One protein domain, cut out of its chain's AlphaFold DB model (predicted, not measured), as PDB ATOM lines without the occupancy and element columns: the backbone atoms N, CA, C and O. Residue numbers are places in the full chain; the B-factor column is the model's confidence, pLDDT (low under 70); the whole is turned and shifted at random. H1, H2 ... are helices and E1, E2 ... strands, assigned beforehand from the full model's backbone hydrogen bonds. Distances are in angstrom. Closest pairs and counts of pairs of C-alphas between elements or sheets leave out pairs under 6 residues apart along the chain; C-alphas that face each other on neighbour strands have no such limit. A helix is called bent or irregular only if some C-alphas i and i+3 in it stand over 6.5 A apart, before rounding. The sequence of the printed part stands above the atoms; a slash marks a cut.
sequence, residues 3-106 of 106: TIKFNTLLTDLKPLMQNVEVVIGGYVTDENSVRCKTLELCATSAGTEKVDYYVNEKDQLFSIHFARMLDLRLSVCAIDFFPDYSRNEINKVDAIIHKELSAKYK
ATOM      1  N   THR A   3      95.683 119.907 107.052       97.00
ATOM      2  CA  THR A   3      97.034 120.093 107.611       97.00
ATOM      3  C   THR A   3      97.668 121.330 106.992       97.00
ATOM      4  O   THR A   3      97.790 121.409 105.770       97.00
ATOM      5  N   ILE A   4      98.098 122.268 107.831       97.38
ATOM      6  CA  ILE A   4      98.834 123.466 107.420       97.38
ATOM      7  C   ILE A   4     100.301 123.250 107.758       97.38
ATOM      8  O   ILE A   4     100.625 122.907 108.893       97.38
ATOM      9  N   LYS A   5     101.184 123.420 106.779       97.12
ATOM     10  CA  LYS A   5     102.625 123.211 106.936       97.12
ATOM     11  C   LYS A   5     103.400 124.008 105.893       97.12
ATOM     12  O   LYS A   5     102.811 124.670 105.038       97.12
ATOM     13  N   PHE A   6     104.723 123.890 105.921       95.38
ATOM     14  CA  PHE A   6     105.585 124.386 104.851       95.38
ATOM     15  C   PHE A   6     105.070 123.966 103.460       95.38
ATOM     16  O   PHE A   6     104.672 122.816 103.252       95.38
ATOM     17  N   ASN A   7     105.092 124.899 102.507       94.62
ATOM     18  CA  ASN A   7     104.548 124.787 101.149       94.62
ATOM     19  C   ASN A   7     103.016 124.696 101.007       94.62
ATOM     20  O   ASN A   7     102.543 124.590  99.873       94.62
ATOM     21  N   THR A   8     102.218 124.787 102.077       96.62
ATOM     22  CA  THR A   8     100.769 125.026 101.926       96.62
ATOM     23  C   THR A   8     100.556 126.339 101.162       96.62
ATOM     24  O   THR A   8     101.205 127.338 101.471       96.62
ATOM     25  N   LEU A   9      99.693 126.365 100.142       96.25
ATOM     26  CA  LEU A   9      99.455 127.591  99.376       96.25
ATOM     27  C   LEU A   9      98.568 128.546 100.171       96.25
ATOM     28  O   LEU A   9      97.633 128.122 100.845       96.25
ATOM     29  N   LEU A  10      98.799 129.851 100.022       94.12
ATOM     30  CA  LEU A  10      97.936 130.873 100.622       94.12
ATOM     31  C   LEU A  10      96.463 130.693 100.213       94.12
ATOM     32  O   LEU A  10      95.569 130.935 101.013       94.12
ATOM     33  N   THR A  11      96.201 130.250  98.981       93.69
ATOM     34  CA  THR A  11      94.840 130.012  98.467       93.69
ATOM     35  C   THR A  11      94.110 128.869  99.163       93.69
ATOM     36  O   THR A  11      92.886 128.802  99.086       93.69
ATOM     37  N   ASP A  12      94.849 127.980  99.825       94.56
ATOM     38  CA  ASP A  12      94.287 126.842 100.550       94.56
ATOM     39  C   ASP A  12      93.929 127.224 101.997       94.56
ATOM     40  O   ASP A  12      93.203 126.492 102.671       94.56
ATOM     41  N   LEU A  13      94.399 128.386 102.468       95.50
ATOM     42  CA  LEU A  13      94.100 128.917 103.793       95.50
ATOM     43  C   LEU A  13      92.820 129.747 103.764       95.50
ATOM     44  O   LEU A  13      92.678 130.712 103.011       95.50
ATOM     45  N   LYS A  14      91.877 129.380 104.629       96.56
ATOM     46  CA  LYS A  14      90.603 130.088 104.791       96.56
ATOM     47  C   LYS A  14      90.683 131.021 106.004       96.56
ATOM     48  O   LYS A  14      91.445 130.739 106.930       96.56
ATOM     49  N   PRO A  15      89.868 132.089 106.067       96.88
ATOM     50  CA  PRO A  15      89.771 132.917 107.270       96.88
ATOM     51  C   PRO A  15      89.329 132.135 108.514       96.88
ATOM     52  O   PRO A  15      89.696 132.496 109.623       96.88
ATOM     53  N   LEU A  16      88.563 131.054 108.341       97.44
ATOM     54  CA  LEU A  16      88.161 130.152 109.415       97.44
ATOM     55  C   LEU A  16      88.285 128.701 108.943       97.44
ATOM     56  O   LEU A  16      87.698 128.321 107.928       97.44
ATOM     57  N   MET A  17      89.025 127.894 109.697       97.25
ATOM     58  CA  MET A  17      89.241 126.467 109.444       97.25
ATOM     59  C   MET A  17      88.849 125.646 110.674       97.25
ATOM     60  O   MET A  17      88.913 126.130 111.804       97.25
ATOM     61  N   GLN A  18      88.427 124.400 110.456       97.56
ATOM     62  CA  GLN A  18      87.984 123.490 111.515       97.56
ATOM     63  C   GLN A  18      88.754 122.176 111.459       97.56
ATOM     64  O   GLN A  18      88.996 121.646 110.376       97.56
ATOM     65  N   ASN A  19      89.055 121.610 112.629       97.44
ATOM     66  CA  ASN A  19      89.780 120.346 112.779       97.44
ATOM     67  C   ASN A  19      91.066 120.335 111.936       97.44
ATOM     68  O   ASN A  19      91.194 119.552 110.983       97.44
ATOM     69  N   VAL A  20      91.983 121.238 112.282       97.38
ATOM     70  CA  VAL A  20      93.237 121.471 111.564       97.38
ATOM     71  C   VAL A  20      94.433 121.059 112.414       97.38
ATOM     72  O   VAL A  20      94.470 121.283 113.624       97.38
ATOM     73  N   GLU A  21      95.415 120.437 111.778       98.19
ATOM     74  CA  GLU A  21      96.743 120.229 112.347       98.19
ATOM     75  C   GLU A  21      97.700 121.257 111.748       98.19
ATOM     76  O   GLU A  21      97.875 121.319 110.532       98.19
ATOM     77  N   VAL A  22      98.304 122.077 112.600       97.75
ATOM     78  CA  VAL A  22      99.296 123.073 112.201       97.75
ATOM     79  C   VAL A  22     100.670 122.508 112.520       97.75
ATOM     80  O   VAL A  22     100.991 122.292 113.687       97.75
ATOM     81  N   VAL A  23     101.470 122.243 111.491       97.75
ATOM     82  CA  VAL A  23     102.882 121.886 111.642       97.75
ATOM     83  C   VAL A  23     103.662 123.185 111.769       97.75
ATOM     84  O   VAL A  23     103.887 123.885 110.783       97.75
ATOM     85  N   ILE A  24     103.995 123.521 113.008       96.81
ATOM     86  CA  ILE A  24     104.804 124.682 113.361       96.81
ATOM     87  C   ILE A  24     106.277 124.372 113.095       96.81
ATOM     88  O   ILE A  24     106.654 123.207 112.995       96.81
ATOM     89  N   GLY A  25     107.093 125.408 112.965       92.25
ATOM     90  CA  GLY A  25     108.496 125.320 112.576       92.25
ATOM     91  C   GLY A  25     108.845 126.538 111.734       92.25
ATOM     92  O   GLY A  25     108.316 126.711 110.630       92.25
ATOM     93  N   GLY A  26     109.674 127.424 112.275       89.25
ATOM     94  CA  GLY A  26     109.820 128.760 111.710       89.25
ATOM     95  C   GLY A  26     111.040 129.520 112.200       89.25
ATOM     96  O   GLY A  26     112.138 128.975 112.329       89.25
ATOM     97  N   TYR A  27     110.864 130.821 112.406       90.12
ATOM     98  CA  TYR A  27     111.966 131.696 112.778       90.12
ATOM     99  C   TYR A  27     112.315 131.586 114.258       90.12
ATOM    100  O   TYR A  27     113.495 131.694 114.591       90.12
ATOM    101  N   VAL A  28     111.310 131.361 115.105       92.75
ATOM    102  CA  VAL A  28     111.391 131.415 116.571       92.75
ATOM    103  C   VAL A  28     111.063 130.060 117.203       92.75
ATOM    104  O   VAL A  28     111.551 129.771 118.293       92.75
ATOM    105  N   THR A  29     110.255 129.223 116.544       92.56
ATOM    106  CA  THR A  29     109.840 127.919 117.089       92.56
ATOM    107  C   THR A  29     110.438 126.725 116.355       92.56
ATOM    108  O   THR A  29     110.474 126.703 115.122       92.56
ATOM    109  N   ASP A  30     110.803 125.700 117.129       93.88
ATOM    110  CA  ASP A  30     111.171 124.375 116.625       93.88
ATOM    111  C   ASP A  30     109.997 123.675 115.926       93.88
ATOM    112  O   ASP A  30     108.824 123.979 116.168       93.88
ATOM    113  N   GLU A  31     110.319 122.701 115.072       95.31
ATOM    114  CA  GLU A  31     109.313 121.932 114.345       95.31
ATOM    115  C   GLU A  31     108.488 121.045 115.290       95.31
ATOM    116  O   GLU A  31     109.023 120.220 116.034       95.31
ATOM    117  N   ASN A  32     107.164 121.207 115.264       96.75
ATOM    118  CA  ASN A  32     106.219 120.408 116.046       96.75
ATOM    119  C   ASN A  32     104.826 120.458 115.395       96.75
ATOM    120  O   ASN A  32     104.605 121.224 114.461       96.75
ATOM    121  N   SER A  33     103.854 119.683 115.881       96.88
ATOM    122  CA  SER A  33     102.463 119.802 115.440       96.88
ATOM    123  C   SER A  33     101.519 120.214 116.565       96.88
ATOM    124  O   SER A  33     101.603 119.751 117.704       96.88
ATOM    125  N   VAL A  34     100.588 121.110 116.236       97.56
ATOM    126  CA  VAL A  34      99.543 121.591 117.138       97.56
ATOM    127  C   VAL A  34      98.189 121.314 116.507       97.56
ATOM    128  O   VAL A  34      97.878 121.770 115.407       97.56
ATOM    129  N   ARG A  35      97.350 120.556 117.214       97.69
ATOM    130  CA  ARG A  35      95.978 120.278 116.782       97.69
ATOM    131  C   ARG A  35      95.047 121.363 117.292       97.69
ATOM    132  O   ARG A  35      94.983 121.591 118.498       97.69
ATOM    133  N   CYS A  36      94.300 121.964 116.379       97.50
ATOM    134  CA  CYS A  36      93.342 123.020 116.668       97.50
ATOM    135  C   CYS A  36      91.941 122.566 116.248       97.50
ATOM    136  O   CYS A  36      91.736 122.032 115.151       97.50
ATOM    137  N   LYS A  37      90.947 122.793 117.111       97.56
ATOM    138  CA  LYS A  37      89.537 122.588 116.746       97.56
ATOM    139  C   LYS A  37      89.087 123.654 115.763       97.56
ATOM    140  O   LYS A  37      88.381 123.340 114.807       97.56
ATOM    141  N   THR A  38      89.517 124.887 115.995       97.88
ATOM    142  CA  THR A  38      89.287 126.028 115.113       97.88
ATOM    143  C   THR A  38      90.587 126.777 114.915       97.88
ATOM    144  O   THR A  38      91.393 126.843 115.838       97.88
ATOM    145  N   LEU A  39      90.771 127.360 113.738       98.25
ATOM    146  CA  LEU A  39      91.849 128.301 113.472       98.25
ATOM    147  C   LEU A  39      91.257 129.493 112.714       98.25
ATOM    148  O   LEU A  39      90.697 129.314 111.631       98.25
ATOM    149  N   GLU A  40      91.318 130.675 113.321       98.38
ATOM    150  CA  GLU A  40      90.650 131.902 112.870       98.38
ATOM    151  C   GLU A  40      91.683 132.986 112.547       98.38
ATOM    152  O   GLU A  40      92.532 133.296 113.380       98.38
ATOM    153  N   LEU A  41      91.602 133.575 111.352       97.88
ATOM    154  CA  LEU A  41      92.410 134.720 110.940       97.88
ATOM    155  C   LEU A  41      91.990 135.954 111.746       97.88
ATOM    156  O   LEU A  41      90.830 136.357 111.707       97.88
ATOM    157  N   CYS A  42      92.941 136.580 112.435       96.88
ATOM    158  CA  CYS A  42      92.693 137.749 113.280       96.88
ATOM    159  C   CYS A  42      93.401 139.021 112.794       96.88
ATOM    160  O   CYS A  42      92.901 140.117 113.045       96.88
ATOM    161  N   ALA A  43      94.515 138.904 112.067       95.31
ATOM    162  CA  ALA A  43      95.163 140.039 111.414       95.31
ATOM    163  C   ALA A  43      96.036 139.597 110.234       95.31
ATOM    164  O   ALA A  43      96.414 138.434 110.124       95.31
ATOM    165  N   THR A  44      96.411 140.563 109.401       94.00
ATOM    166  CA  THR A  44      97.369 140.405 108.302       94.00
ATOM    167  C   THR A  44      98.340 141.579 108.340       94.00
ATOM    168  O   THR A  44      97.921 142.717 108.569       94.00
ATOM    169  N   SER A  45      99.631 141.327 108.125       88.19
ATOM    170  CA  SER A  45     100.642 142.382 108.033       88.19
ATOM    171  C   SER A  45     100.381 143.300 106.829       88.19
ATOM    172  O   SER A  45      99.955 142.867 105.758       88.19
ATOM    173  N   ALA A  46     100.660 144.596 106.988       72.00
ATOM    174  CA  ALA A  46     100.525 145.588 105.914       72.00
ATOM    175  C   ALA A  46     101.808 145.755 105.063       72.00
ATOM    176  O   ALA A  46     101.828 146.559 104.132       72.00
ATOM    177  N   GLY A  47     102.888 145.048 105.415       69.50
ATOM    178  CA  GLY A  47     104.226 145.211 104.839       69.50
ATOM    179  C   GLY A  47     104.495 144.390 103.574       69.50
ATOM    180  O   GLY A  47     103.620 143.732 103.017       69.50
ATOM    181  N   THR A  48     105.751 144.428 103.119       69.00
ATOM    182  CA  THR A  48     106.247 143.627 101.985       69.00
ATOM    183  C   THR A  48     106.301 142.134 102.293       69.00
ATOM    184  O   THR A  48     106.102 141.315 101.397       69.00
ATOM    185  N   GLU A  49     106.566 141.783 103.549       78.94
ATOM    186  CA  GLU A  49     106.473 140.415 104.046       78.94
ATOM    187  C   GLU A  49     105.026 140.141 104.433       78.94
ATOM    188  O   GLU A  49     104.471 140.792 105.324       78.94
ATOM    189  N   LYS A  50     104.397 139.195 103.730       90.50
ATOM    190  CA  LYS A  50     103.041 138.783 104.060       90.50
ATOM    191  C   LYS A  50     103.101 137.814 105.234       90.50
ATOM    192  O   LYS A  50     103.667 136.728 105.112       90.50
ATOM    193  N   VAL A  51     102.469 138.214 106.327       94.44
ATOM    194  CA  VAL A  51     102.274 137.417 107.532       94.44
ATOM    195  C   VAL A  51     100.795 137.464 107.870       94.44
ATOM    196  O   VAL A  51     100.224 138.548 108.006       94.44
ATOM    197  N   ASP A  52     100.178 136.296 107.995       96.81
ATOM    198  CA  ASP A  52      98.812 136.172 108.488       96.81
ATOM    199  C   ASP A  52      98.839 135.635 109.921       96.81
ATOM    200  O   ASP A  52      99.526 134.660 110.237       96.81
ATOM    201  N   TYR A  53      98.080 136.285 110.795       97.44
ATOM    202  CA  TYR A  53      97.983 135.960 112.208       97.44
ATOM    203  C   TYR A  53      96.697 135.197 112.475       97.44
ATOM    204  O   TYR A  53      95.601 135.693 112.204       97.44
ATOM    205  N   TYR A  54      96.827 134.010 113.051       98.25
ATOM    206  CA  TYR A  54      95.710 133.130 113.360       98.25
ATOM    207  C   TYR A  54      95.637 132.832 114.851       98.25
ATOM    208  O   TYR A  54      96.660 132.770 115.518       98.25
ATOM    209  N   VAL A  55      94.442 132.573 115.368       98.31
ATOM    210  CA  VAL A  55      94.252 132.089 116.737       98.31
ATOM    211  C   VAL A  55      93.452 130.798 116.769       98.31
ATOM    212  O   VAL A  55      92.571 130.579 115.932       98.31
ATOM    213  N   ASN A  56      93.768 129.924 117.723       98.06
ATOM    214  CA  ASN A  56      93.003 128.696 117.941       98.06
ATOM    215  C   ASN A  56      91.821 128.893 118.906       98.06
ATOM    216  O   ASN A  56      91.559 129.992 119.390       98.06
ATOM    217  N   GLU A  57      91.116 127.807 119.241       97.69
ATOM    218  CA  GLU A  57      89.986 127.837 120.179       97.69
ATOM    219  C   GLU A  57      90.340 128.277 121.612       97.69
ATOM    220  O   GLU A  57      89.445 128.545 122.410       97.69
ATOM    221  N   LYS A  58      91.632 128.321 121.959       97.69
ATOM    222  CA  LYS A  58      92.148 128.801 123.248       97.69
ATOM    223  C   LYS A  58      92.681 130.236 123.164       97.69
ATOM    224  O   LYS A  58      93.325 130.686 124.103       97.69
ATOM    225  N   ASP A  59      92.432 130.919 122.047       97.62
ATOM    226  CA  ASP A  59      92.958 132.244 121.708       97.62
ATOM    227  C   ASP A  59      94.495 132.315 121.656       97.62
ATOM    228  O   ASP A  59      95.073 133.376 121.844       97.62
ATOM    229  N   GLN A  60      95.165 131.189 121.390       97.56
ATOM    230  CA  GLN A  60      96.624 131.135 121.272       97.56
ATOM    231  C   GLN A  60      97.058 131.511 119.862       97.56
ATOM    232  O   GLN A  60      96.476 131.024 118.890       97.56
ATOM    233  N   LEU A  61      98.091 132.342 119.761       97.88
ATOM    234  CA  LEU A  61      98.473 133.002 118.521       97.88
ATOM    235  C   LEU A  61      99.448 132.176 117.668       97.88
ATOM    236  O   LEU A  61     100.425 131.612 118.156       97.88
ATOM    237  N   PHE A  62      99.199 132.166 116.366       98.00
ATOM    238  CA  PHE A  62     100.056 131.635 115.316       98.00
ATOM    239  C   PHE A  62     100.402 132.767 114.353       98.00
ATOM    240  O   PHE A  62      99.525 133.550 113.981       98.00
ATOM    241  N   SER A  63     101.648 132.821 113.896       97.12
ATOM    242  CA  SER A  63     102.045 133.653 112.759       97.12
ATOM    243  C   SER A  63     102.420 132.754 111.588       97.12
ATOM    244  O   SER A  63     103.343 131.946 111.702       97.12
ATOM    245  N   ILE A  64     101.713 132.899 110.472       97.50
ATOM    246  CA  ILE A  64     101.962 132.164 109.234       97.50
ATOM    247  C   ILE A  64     102.633 133.110 108.245       97.50
ATOM    248  O   ILE A  64     102.050 134.113 107.836       97.50
ATOM    249  N   HIS A  65     103.852 132.770 107.847       95.75
ATOM    250  CA  HIS A  65     104.683 133.571 106.953       95.75
ATOM    251  C   HIS A  65     104.624 133.029 105.537       95.75
ATOM    252  O   HIS A  65     104.655 131.810 105.340       95.75
ATOM    253  N   PHE A  66     104.600 133.923 104.550       95.25
ATOM    254  CA  PHE A  66     104.538 133.534 103.146       95.25
ATOM    255  C   PHE A  66     105.736 134.024 102.343       95.25
ATOM    256  O   PHE A  66     106.159 135.174 102.452       95.25
ATOM    257  N   ALA A  67     106.200 133.170 101.436       93.25
ATOM    258  CA  ALA A  67     107.180 133.511 100.416       93.25
ATOM    259  C   ALA A  67     106.622 133.222  99.018       93.25
ATOM    260  O   ALA A  67     105.725 132.395  98.837       93.25
ATOM    261  N   ARG A  68     107.153 133.920  98.008       93.50
ATOM    262  CA  ARG A  68     106.820 133.644  96.606       93.50
ATOM    263  C   ARG A  68     107.590 132.420  96.123       93.50
ATOM    264  O   ARG A  68     108.813 132.376  96.218       93.50
ATOM    265  N   MET A  69     106.868 131.467  95.552       90.88
ATOM    266  CA  MET A  69     107.431 130.358  94.789       90.88
ATOM    267  C   MET A  69     107.926 130.837  93.412       90.88
ATOM    268  O   MET A  69     107.641 131.958  92.986       90.88
ATOM    269  N   LEU A  70     108.634 129.966  92.681       90.88
ATOM    270  CA  LEU A  70     109.115 130.249  91.316       90.88
ATOM    271  C   LEU A  70     107.983 130.610  90.340       90.88
ATOM    272  O   LEU A  70     108.186 131.398  89.423       90.88
ATOM    273  N   ASP A  71     106.787 130.063  90.556       91.88
ATOM    274  CA  ASP A  71     105.581 130.353  89.773       91.88
ATOM    275  C   ASP A  71     104.787 131.569  90.291       91.88
ATOM    276  O   ASP A  71     103.642 131.787  89.896       91.88
ATOM    277  N   LEU A  72     105.401 132.370  91.171       90.31
ATOM    278  CA  LEU A  72     104.866 133.577  91.802       90.31
ATOM    279  C   LEU A  72     103.712 133.362  92.790       90.31
ATOM    280  O   LEU A  72     103.267 134.347  93.391       90.31
ATOM    281  N   ARG A  73     103.244 132.125  93.011       93.88
ATOM    282  CA  ARG A  73     102.252 131.836  94.055       93.88
ATOM    283  C   ARG A  73     102.871 132.011  95.437       93.88
ATOM    284  O   ARG A  73     104.059 131.768  95.631       93.88
ATOM    285  N   LEU A  74     102.060 132.448  96.396       94.31
ATOM    286  CA  LEU A  74     102.476 132.544  97.793       94.31
ATOM    287  C   LEU A  74     102.246 131.204  98.488       94.31
ATOM    288  O   LEU A  74     101.131 130.677  98.460       94.31
ATOM    289  N   SER A  75     103.289 130.689  99.126       96.38
ATOM    290  CA  SER A  75     103.231 129.494  99.960       96.38
ATOM    291  C   SER A  75     103.777 129.779 101.349       96.38
ATOM    292  O   SER A  75     104.590 130.685 101.544       96.38
ATOM    293  N   VAL A  76     103.302 129.005 102.320       97.06
ATOM    294  CA  VAL A  76     103.784 129.043 103.696       97.06
ATOM    295  C   VAL A  76     105.268 128.686 103.719       97.06
ATOM    296  O   VAL A  76     105.648 127.605 103.263       97.06
ATOM    297  N   CYS A  77     106.091 129.577 104.269       95.50
ATOM    298  CA  CYS A  77     107.530 129.364 104.435       95.50
ATOM    299  C   CYS A  77     107.955 129.159 105.894       95.50
ATOM    300  O   CYS A  77     108.974 128.519 106.133       95.50
ATOM    301  N   ALA A  78     107.178 129.658 106.855       96.06
ATOM    302  CA  ALA A  78     107.409 129.466 108.280       96.06
ATOM    303  C   ALA A  78     106.085 129.580 109.039       96.06
ATOM    304  O   ALA A  78     105.195 130.338 108.637       96.06
ATOM    305  N   ILE A  79     105.961 128.843 110.142       97.75
ATOM    306  CA  ILE A  79     104.849 128.993 111.081       97.75
ATOM    307  C   ILE A  79     105.413 129.018 112.495       97.75
ATOM    308  O   ILE A  79     105.982 128.024 112.942       97.75
ATOM    309  N   ASP A  80     105.214 130.126 113.201       97.56
ATOM    310  CA  ASP A  80     105.582 130.249 114.612       97.56
ATOM    311  C   ASP A  80     104.330 130.224 115.496       97.56
ATOM    312  O   ASP A  80     103.272 130.741 115.120       97.56
ATOM    313  N   PHE A  81     104.446 129.604 116.670       97.69
ATOM    314  CA  PHE A  81     103.358 129.453 117.635       97.69
ATOM    315  C   PHE A  81     103.706 130.078 118.983       97.69
ATOM    316  O   PHE A  81     104.744 129.799 119.577       97.69
ATOM    317  N   PHE A  82     102.789 130.900 119.480       96.94
ATOM    318  CA  PHE A  82     102.943 131.729 120.663       96.94
ATOM    319  C   PHE A  82     101.824 131.389 121.659       96.94
ATOM    320  O   PHE A  82     100.821 132.102 121.737       96.94
ATOM    321  N   PRO A  83     101.962 130.285 122.421       95.88
ATOM    322  CA  PRO A  83     100.899 129.766 123.286       95.88
ATOM    323  C   PRO A  83     100.494 130.711 124.419       95.88
ATOM    324  O   PRO A  83      99.383 130.577 124.931       95.88
ATOM    325  N   ASP A  84     101.387 131.625 124.797       96.56
ATOM    326  CA  ASP A  84     101.200 132.601 125.873       96.56
ATOM    327  C   ASP A  84     100.693 133.963 125.370       96.56
ATOM    328  O   ASP A  84     100.556 134.894 126.160       96.56
ATOM    329  N   TYR A  85     100.440 134.096 124.063       96.75
ATOM    330  CA  TYR A  85     100.016 135.343 123.432       96.75
ATOM    331  C   TYR A  85      98.634 135.196 122.810       96.75
ATOM    332  O   TYR A  85      98.295 134.163 122.229       96.75
ATOM    333  N   SER A  86      97.869 136.279 122.904       95.50
ATOM    334  CA  SER A  86      96.498 136.376 122.402       95.50
ATOM    335  C   SER A  86      96.372 137.252 121.156       95.50
ATOM    336  O   SER A  86      97.309 137.958 120.767       95.50
ATOM    337  N   ARG A  87      95.171 137.297 120.561       95.69
ATOM    338  CA  ARG A  87      94.867 138.183 119.415       95.69
ATOM    339  C   ARG A  87      95.154 139.667 119.683       95.69
ATOM    340  O   ARG A  87      95.397 140.429 118.755       95.69
ATOM    341  N   ASN A  88      95.149 140.093 120.945       94.69
ATOM    342  CA  ASN A  88      95.410 141.486 121.322       94.69
ATOM    343  C   ASN A  88      96.908 141.822 121.387       94.69
ATOM    344  O   ASN A  88      97.282 142.978 121.584       94.69
ATOM    345  N   GLU A  89      97.777 140.824 121.236       95.69
ATOM    346  CA  GLU A  89      99.219 140.948 121.448       95.69
ATOM    347  C   GLU A  89     100.031 140.728 120.172       95.69
ATOM    348  O   GLU A  89     101.252 140.583 120.228       95.69
ATOM    349  N   ILE A  90      99.369 140.791 119.015       94.62
ATOM    350  CA  ILE A  90      99.979 140.638 117.688       94.62
ATOM    351  C   ILE A  90     101.185 141.564 117.519       94.62
ATOM    352  O   ILE A  90     102.240 141.110 117.099       94.62
ATOM    353  N   ASN A  91     101.091 142.823 117.954       93.31
ATOM    354  CA  ASN A  91     102.208 143.773 117.872       93.31
ATOM    355  C   ASN A  91     103.454 143.324 118.662       93.31
ATOM    356  O   ASN A  91     104.575 143.660 118.289       93.31
ATOM    357  N   LYS A  92     103.280 142.580 119.765       94.44
ATOM    358  CA  LYS A  92     104.408 142.035 120.537       94.44
ATOM    359  C   LYS A  92     105.051 140.869 119.792       94.44
ATOM    360  O   LYS A  92     106.274 140.805 119.721       94.44
ATOM    361  N   VAL A  93     104.231 139.978 119.235       93.50
ATOM    362  CA  VAL A  93     104.702 138.846 118.428       93.50
ATOM    363  C   VAL A  93     105.425 139.326 117.171       93.50
ATOM    364  O   VAL A  93     106.536 138.876 116.904       93.50
ATOM    365  N   ASP A  94     104.863 140.306 116.468       92.00
ATOM    366  CA  ASP A  94     105.478 140.923 115.292       92.00
ATOM    367  C   ASP A  94     106.871 141.492 115.620       92.00
ATOM    368  O   ASP A  94     107.842 141.223 114.909       92.00
ATOM    369  N   ALA A  95     107.014 142.182 116.758       92.31
ATOM    370  CA  ALA A  95     108.303 142.697 117.219       92.31
ATOM    371  C   ALA A  95     109.319 141.590 117.569       92.31
ATOM    372  O   ALA A  95     110.514 141.758 117.314       92.31
ATOM    373  N   ILE A  96     108.872 140.464 118.143       93.38
ATOM    374  CA  ILE A  96     109.731 139.299 118.435       93.38
ATOM    375  C   ILE A  96     110.278 138.709 117.133       93.38
ATOM    376  O   ILE A  96     111.486 138.497 117.018       93.38
ATOM    377  N   ILE A  97     109.407 138.502 116.144       91.31
ATOM    378  CA  ILE A  97     109.769 137.946 114.836       91.31
ATOM    379  C   ILE A  97     110.772 138.859 114.126       91.31
ATOM    380  O   ILE A  97     111.838 138.402 113.714       91.31
ATOM    381  N   HIS A  98     110.478 140.161 114.031       89.75
ATOM    382  CA  HIS A  98     111.372 141.129 113.385       89.75
ATOM    383  C   HIS A  98     112.752 141.169 114.045       89.75
ATOM    384  O   HIS A  98     113.776 141.257 113.361       89.75
ATOM    385  N   LYS A  99     112.800 141.078 115.379       91.19
ATOM    386  CA  LYS A  99     114.061 141.011 116.117       91.19
ATOM    387  C   LYS A  99     114.868 139.770 115.726       91.19
ATOM    388  O   LYS A  99     116.060 139.909 115.452       91.19
ATOM    389  N   GLU A 100     114.238 138.600 115.663       89.62
ATOM    390  CA  GLU A 100     114.903 137.336 115.321       89.62
ATOM    391  C   GLU A 100     115.425 137.331 113.877       89.62
ATOM    392  O   GLU A 100     116.587 137.001 113.628       89.62
ATOM    393  N   LEU A 101     114.612 137.799 112.925       86.12
ATOM    394  CA  LEU A 101     115.023 137.958 111.529       86.12
ATOM    395  C   LEU A 101     116.223 138.903 111.408       86.12
ATOM    396  O   LEU A 101     117.225 138.567 110.778       86.12
ATOM    397  N   SER A 102     116.180 140.056 112.081       86.50
ATOM    398  CA  SER A 102     117.285 141.023 112.050       86.50
ATOM    399  C   SER A 102     118.596 140.484 112.638       86.50
ATOM    400  O   SER A 102     119.669 140.968 112.278       86.50
ATOM    401  N   ALA A 103     118.529 139.502 113.544       85.31
ATOM    402  CA  ALA A 103     119.701 138.864 114.132       85.31
ATOM    403  C   ALA A 103     120.313 137.804 113.205       85.31
ATOM    404  O   ALA A 103     121.534 137.696 113.143       85.31
ATOM    405  N   LYS A 104     119.482 137.056 112.467       75.12
ATOM    406  CA  LYS A 104     119.925 135.991 111.550       75.12
ATOM    407  C   LYS A 104     120.603 136.499 110.273       75.12
ATOM    408  O   LYS A 104     121.378 135.757 109.681       75.12
ATOM    409  N   TYR A 105     120.329 137.735 109.852       67.88
ATOM    410  CA  TYR A 105     120.869 138.325 108.615       67.88
ATOM    411  C   TYR A 105     121.963 139.393 108.843       67.88
ATOM    412  O   TYR A 105     122.188 140.233 107.969       67.88
ATOM    413  N   LYS A 106     122.640 139.373 109.999       53.41
ATOM    414  CA  LYS A 106     123.885 140.123 110.253       53.41
ATOM    415  C   LYS A 106     125.110 139.247 110.035       53.41
ATOM    416  O   LYS A 106     126.118 139.806 109.552       53.41
TER     417      LYS A 106
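AT A GLANCE: This is residues 3 to 106 of the 106 residues of an uncharacterized protein of Adhaeribacter aerolatus (UniProt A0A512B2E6). One antiparallel sheet of five strands curls like part of a small barrel and folds back on itself, and the helix H1 packs slantwise over E3 with its residues 87 to 97. The fold brings the leaf E1 and E2 face to face with the leaf E4 and E5, with E3 as the hinge, and the edge strands E1 and E5 come close at Ile 24 and Ile 79. The printed part has 104 residues with five named strands and one named helix, in the order E1 E2 E3 E4 E5 H1, which is also the strands' order across the sheet; the class is mixed. The whole is compact, with a radius of gyration of the C-alphas of 12.8 A and spans of 38 by 33 by 26 A.

IN THESE COORDINATES: Residues 3 to 15 hold no named element. E1, residues 16 to 24, begins at C-alpha 16 (88.161, 130.152, 109.415) and bends by 96 degrees at residue 19. E2, residues 32 to 44, is the longest strand by residues, measures 23.2 A and bends by 102 degrees at residue 37. E3 is residues 50 to 56, 19.9 A. E4, residues 61 to 68, measures 23.5 A, and E5, residues 74 to 82, measures 22.9 A and bends by 55 degrees at residue 77. H1, residues 87 to 104, measures 26.4 A and ends at C-alpha 104 (119.925, 135.991, 111.550); it is irregular, with C-alphas 88 and 91 8.0 A apart.

HOW THE PARTS SIT: The strands form a meander, each the antiparallel neighbour of the one before, and each consecutive pair is a hairpin. Within hydrogen-bond range are N 22 and O 34 of E1 and E2, 2.9 A; N 42 and O 53 of E2 and E3, 2.8 A; N 62 and O 54 of E3 and E4, 2.7 A; and N 82 and O 61 of E4 and E5, 2.8 A. The sheet is strongly twisted. The closest C-alphas of E1 and E5, those of Ile 24 and Ile 79, are 4.9 A apart, while E2 and E5 are apart. Residues 3 to 4 pair, parallel, with residues 21 to 22 of E1. H1 is on the sheet at a height over the sheet of 7.2 A, over E3, at 47 degrees to it on the local plane. The closest C-alphas of H1 and E3 are those of Arg 87 and Val 55, 6.7 A apart. In H1, 12 of 14 O i to N i+4 pairs are within hydrogen-bond range.

THE WHOLE: The C-alphas farthest apart, those of Gln 18 and Lys 106, are 39.6 A apart. The printed part has no cut. The link from E1 to E2 is short; the other links between named elements are tight. The mean pLDDT of the printed part is 93.4, and residues 47 to 48 and 105 to 106 are under 70.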